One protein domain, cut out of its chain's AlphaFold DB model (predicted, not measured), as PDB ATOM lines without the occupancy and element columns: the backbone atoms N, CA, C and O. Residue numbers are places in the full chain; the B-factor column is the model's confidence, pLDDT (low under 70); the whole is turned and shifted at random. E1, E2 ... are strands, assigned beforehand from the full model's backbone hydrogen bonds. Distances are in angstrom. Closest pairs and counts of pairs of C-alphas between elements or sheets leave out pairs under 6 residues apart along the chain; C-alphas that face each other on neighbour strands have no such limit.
ATOM      1  N   THR A  22     325.849 321.806 468.292       94.25
ATOM      2  CA  THR A  22     324.569 321.549 468.969       94.25
ATOM      3  C   THR A  22     323.531 321.107 467.945       94.25
ATOM      4  O   THR A  22     323.362 321.771 466.923       94.25
ATOM      5  N   PHE A  23     322.840 320.009 468.239       95.94
ATOM      6  CA  PHE A  23     321.741 319.457 467.454       95.94
ATOM      7  C   PHE A  23     320.421 319.798 468.142       95.94
ATOM      8  O   PHE A  23     320.251 319.540 469.335       95.94
ATOM      9  N   LEU A  24     319.506 320.399 467.391       97.31
ATOM     10  CA  LEU A  24     318.208 320.876 467.847       97.31
ATOM     11  C   LEU A  24     317.100 320.162 467.066       97.31
ATOM     12  O   LEU A  24     317.058 320.283 465.844       97.31
ATOM     13  N   GLY A  25     316.202 319.473 467.760       97.31
ATOM     14  CA  GLY A  25     314.981 318.882 467.215       97.31
ATOM     15  C   GLY A  25     313.776 319.679 467.674       97.31
ATOM     16  O   GLY A  25     313.577 319.834 468.878       97.31
ATOM     17  N   ASP A  26     313.020 320.251 466.740       97.06
ATOM     18  CA  ASP A  26     311.814 321.042 467.030       97.06
ATOM     19  C   ASP A  26     312.037 322.128 468.105       97.06
ATOM     20  O   ASP A  26     311.179 322.436 468.931       97.06
ATOM     21  N   GLY A  27     313.240 322.716 468.099       96.00
ATOM     22  CA  GLY A  27     313.664 323.766 469.030       96.00
ATOM     23  C   GLY A  27     314.286 323.279 470.346       96.00
ATOM     24  O   GLY A  27     314.767 324.109 471.113       96.00
ATOM     25  N   LYS A  28     314.336 321.968 470.607       96.12
ATOM     26  CA  LYS A  28     314.937 321.371 471.813       96.12
ATOM     27  C   LYS A  28     316.309 320.780 471.514       96.12
ATOM     28  O   LYS A  28     316.517 320.218 470.448       96.12
ATOM     29  N   ILE A  29     317.247 320.878 472.455       96.00
ATOM     30  CA  ILE A  29     318.578 320.272 472.301       96.00
ATOM     31  C   ILE A  29     318.446 318.750 472.399       96.00
ATOM     32  O   ILE A  29     317.996 318.245 473.424       96.00
ATOM     33  N   LEU A  30     318.874 318.044 471.353       96.31
ATOM     34  CA  LEU A  30     318.934 316.579 471.321       96.31
ATOM     35  C   LEU A  30     320.328 316.071 471.701       96.31
ATOM     36  O   LEU A  30     320.465 315.110 472.448       96.31
ATOM     37  N   ALA A  31     321.369 316.741 471.202       95.56
ATOM     38  CA  ALA A  31     322.763 316.394 471.454       95.56
ATOM     39  C   ALA A  31     323.666 317.629 471.341       95.56
ATOM     40  O   ALA A  31     323.346 318.608 470.661       95.56
ATOM     41  N   SER A  32     324.832 317.588 471.986       94.56
ATOM     42  CA  SER A  32     325.879 318.591 471.778       94.56
ATOM     43  C   SER A  32     327.263 318.022 472.060       94.56
ATOM     44  O   SER A  32     327.412 317.049 472.795       94.56
ATOM     45  N   GLY A  33     328.291 318.646 471.497       92.00
ATOM     46  CA  GLY A  33     329.669 318.299 471.812       92.00
ATOM     47  C   GLY A  33     330.677 319.247 471.191       92.00
ATOM     48  O   GLY A  33     330.330 320.172 470.459       92.00
ATOM     49  N   THR A  34     331.943 319.015 471.509       90.50
ATOM     50  CA  THR A  34     333.055 319.828 471.012       90.50
ATOM     51  C   THR A  34     333.664 319.195 469.768       90.50
ATOM     52  O   THR A  34     333.971 318.001 469.761       90.50
ATOM     53  N   LEU A  35     333.872 320.007 468.740       87.94
ATOM     54  CA  LEU A  35     334.630 319.688 467.542       87.94
ATOM     55  C   LEU A  35     335.958 320.446 467.588       87.94
ATOM     56  O   LEU A  35     335.986 321.648 467.855       87.94
ATOM     57  N   THR A  36     337.055 319.743 467.330       86.81
ATOM     58  CA  THR A  36     338.397 320.331 467.294       86.81
ATOM     59  C   THR A  36     338.851 320.455 465.848       86.81
ATOM     60  O   THR A  36     338.656 319.529 465.066       86.81
ATOM     61  N   LEU A  37     339.488 321.572 465.498       84.19
ATOM     62  CA  LEU A  37     339.993 321.801 464.145       84.19
ATOM     63  C   LEU A  37     340.895 320.649 463.666       84.19
ATOM     64  O   LEU A  37     341.795 320.212 464.389       84.19
ATOM     65  N   GLY A  38     340.646 320.177 462.442       84.38
ATOM     66  CA  GLY A  38     341.381 319.069 461.823       84.38
ATOM     67  C   GLY A  38     341.004 317.680 462.346       84.38
ATOM     68  O   GLY A  38     341.678 316.712 462.007       84.38
ATOM     69  N   LYS A  39     339.961 317.567 463.178       87.19
ATOM     70  CA  LYS A  39     339.409 316.287 463.623       87.19
ATOM     71  C   LYS A  39     337.975 316.124 463.153       87.19
ATOM     72  O   LYS A  39     337.201 317.076 463.170       87.19
ATOM     73  N   GLU A  40     337.629 314.892 462.822       89.69
ATOM     74  CA  GLU A  40     336.255 314.467 462.600       89.69
ATOM     75  C   GLU A  40     335.631 313.976 463.911       89.69
ATOM     76  O   GLU A  40     336.334 313.542 464.832       89.69
ATOM     77  N   ARG A  41     334.305 314.082 464.014       90.00
ATOM     78  CA  ARG A  41     333.540 313.558 465.142       90.00
ATOM     79  C   ARG A  41     332.145 313.136 464.695       90.00
ATOM     80  O   ARG A  41     331.402 313.959 464.167       90.00
ATOM     81  N   THR A  42     331.786 311.899 465.012       92.06
ATOM     82  CA  THR A  42     330.435 311.355 464.835       92.06
ATOM     83  C   THR A  42     329.538 311.740 466.012       92.06
ATOM     84  O   THR A  42     330.003 311.858 467.153       92.06
ATOM     85  N   PHE A  43     328.255 311.952 465.728       91.25
ATOM     86  CA  PHE A  43     327.219 312.214 466.721       91.25
ATOM     87  C   PHE A  43     326.020 311.310 466.446       91.25
ATOM     88  O   PHE A  43     325.379 311.460 465.409       91.25
ATOM     89  N   ASP A  44     325.692 310.447 467.403       92.06
ATOM     90  CA  ASP A  44     324.439 309.695 467.397       92.06
ATOM     91  C   ASP A  44     323.347 310.579 468.004       92.06
ATOM     92  O   ASP A  44     323.417 310.968 469.175       92.06
ATOM     93  N   VAL A  45     322.373 310.974 467.185       93.75
ATOM     94  CA  VAL A  45     321.339 311.944 467.565       93.75
ATOM     95  C   VAL A  45     319.972 311.273 467.468       93.75
ATOM     96  O   VAL A  45     319.570 310.898 466.367       93.75
ATOM     97  N   PRO A  46     319.225 311.132 468.578       92.00
ATOM     98  CA  PRO A  46     317.902 310.524 468.541       92.00
ATOM     99  C   PRO A  46     316.920 311.481 467.859       92.00
ATOM    100  O   PRO A  46     316.576 312.523 468.415       92.00
ATOM    101  N   VAL A  47     316.482 311.130 466.653       92.88
ATOM    102  CA  VAL A  47     315.588 311.957 465.820       92.88
ATOM    103  C   VAL A  47     314.196 311.350 465.630       92.88
ATOM    104  O   VAL A  47     313.430 311.822 464.792       92.88
ATOM    105  N   ALA A  48     313.846 310.329 466.418       92.19
ATOM    106  CA  ALA A  48     312.492 309.784 466.440       92.19
ATOM    107  C   ALA A  48     311.477 310.899 466.742       92.19
ATOM    108  O   ALA A  48     311.682 311.700 467.656       92.19
ATOM    109  N   ASP A  49     310.418 310.962 465.935       91.62
ATOM    110  CA  ASP A  49     309.350 311.966 466.009       91.62
ATOM    111  C   ASP A  49     309.805 313.434 465.857       91.62
ATOM    112  O   ASP A  49     309.033 314.353 466.135       91.62
ATOM    113  N   VAL A  50     311.034 313.682 465.385       95.25
ATOM    114  CA  VAL A  50     311.542 315.035 465.126       95.25
ATOM    115  C   VAL A  50     311.164 315.474 463.716       95.25
ATOM    116  O   VAL A  50     311.600 314.886 462.729       95.25
ATOM    117  N   LEU A  51     310.407 316.566 463.604       94.44
ATOM    118  CA  LEU A  51     309.990 317.103 462.302       94.44
ATOM    119  C   LEU A  51     311.030 318.053 461.702       94.44
ATOM    120  O   LEU A  51     311.129 318.194 460.482       94.44
ATOM    121  N   ARG A  52     311.785 318.753 462.554       94.88
ATOM    122  CA  ARG A  52     312.815 319.709 462.136       94.88
ATOM    123  C   ARG A  52     314.101 319.502 462.912       94.88
ATOM    124  O   ARG A  52     314.188 319.864 464.085       94.88
ATOM    125  N   LEU A  53     315.126 319.027 462.210       94.12
ATOM    126  CA  LEU A  53     316.493 318.982 462.710       94.12
ATOM    127  C   LEU A  53     317.263 320.232 462.267       94.12
ATOM    128  O   LEU A  53     317.360 320.542 461.081       94.12
ATOM    129  N   ARG A  54     317.848 320.943 463.230       94.31
ATOM    130  CA  ARG A  54     318.773 322.057 463.006       94.31
ATOM    131  C   ARG A  54     320.088 321.759 463.705       94.31
ATOM    132  O   ARG A  54     320.105 321.371 464.867       94.31
ATOM    133  N   VAL A  55     321.197 322.038 463.032       92.50
ATOM    134  CA  VAL A  55     322.533 321.934 463.623       92.50
ATOM    135  C   VAL A  55     323.173 323.313 463.661       92.50
ATOM    136  O   VAL A  55     323.063 324.090 462.715       92.50
ATOM    137  N   THR A  56     323.824 323.639 464.772       90.31
ATOM    138  CA  THR A  56     324.552 324.899 464.937       90.31
ATOM    139  C   THR A  56     325.975 324.634 465.385       90.31
ATOM    140  O   THR A  56     326.190 323.821 466.285       90.31
ATOM    141  N   LEU A  57     326.921 325.378 464.820       87.25
ATOM    142  CA  LEU A  57     328.303 325.435 465.270       87.25
ATOM    143  C   LEU A  57     328.571 326.825 465.856       87.25
ATOM    144  O   LEU A  57     328.436 327.825 465.157       87.25
ATOM    145  N   ALA A  58     328.954 326.878 467.128       85.12
ATOM    146  CA  ALA A  58     329.427 328.093 467.782       85.12
ATOM    147  C   ALA A  58     330.918 327.957 468.085       85.12
ATOM    148  O   ALA A  58     331.381 326.879 468.454       85.12
ATOM    149  N   THR A  59     331.689 329.031 467.956       74.50
ATOM    150  CA  THR A  59     333.093 329.023 468.374       74.50
ATOM    151  C   THR A  59     333.155 328.910 469.901       74.50
ATOM    152  O   THR A  59     332.525 329.682 470.619       74.50
ATOM    153  N   ALA A  60     333.845 327.886 470.411       64.06
ATOM    154  CA  ALA A  60     333.951 327.637 471.850       64.06
ATOM    155  C   ALA A  60     335.212 328.284 472.438       64.06
ATOM    156  O   ALA A  60     335.201 328.725 473.585       64.06
ATOM    157  N   SER A  61     336.294 328.356 471.657       64.25
ATOM    158  CA  SER A  61     337.522 329.066 472.018       64.25
ATOM    159  C   SER A  61     338.409 329.325 470.793       64.25
ATOM    160  O   SER A  61     338.455 328.518 469.860       64.25
ATOM    161  N   GLY A  62     339.128 330.453 470.819       58.28
ATOM    162  CA  GLY A  62     340.031 330.889 469.750       58.28
ATOM    163  C   GLY A  62     339.325 331.466 468.517       58.28
ATOM    164  O   GLY A  62     338.106 331.367 468.366       58.28
TER     165      GLY A  62
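What this domain is: This is residues 22 to 62 of the 77 residues of an uncharacterized protein of Streptomyces sp. SID4931 (UniProt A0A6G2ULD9). A small, strongly twisted sheet of three strands makes an elongated, rod-like domain: the short E1 sits in the middle between the longer E2 and E3, which run on past it at one end. The unnamed stretch of residues 37 to 52 then folds back along the length of the rod from the end of E2 to the start of E3. The printed part has 41 residues with no named helix and three strands, E1, E2 and E3 along the chain, in the sheet order E2, E1, E3, antiparallel throughout; the class is all strand. The whole is loose, with a radius of gyration of the C-alphas of 11.4 A and spans of 35 by 17 by 10 A.

Where its parts are: E1 is residues 22 to 25, 10.1 A long, and begins at C-alpha 22 at (324.569, 321.549, 468.969). E2 is residues 28 to 36, 23.9 A long, and bends by 51 degrees at residue 31. E3 is residues 53 to 61, 25.1 A long, and ends at C-alpha 61 at (337.522, 329.066, 472.018).

How they stand to each other: E1 is the inner strand. E1 and E2 form a hairpin, antiparallel at 159 degrees, with N 23 and O 31 within hydrogen-bond range at 2.8 A. On its other side E1 is antiparallel to E3 at 160 degrees, with N 24 and O 54 2.8 A apart. The edge strands E2 and E3 have their closest C-alphas at Thr 34 and Ala 60, 7.9 A.

The domain as a whole: The two C-alphas farthest apart, those of Asp 49 and Gly 62, are 36.2 A from each other. The printed part has no cut. The link from E1 to E2 is tight and that from E2 to E3 is long, 16 residues. The mean pLDDT of the printed part is 89.7, and residues 60 to 62 are under 70.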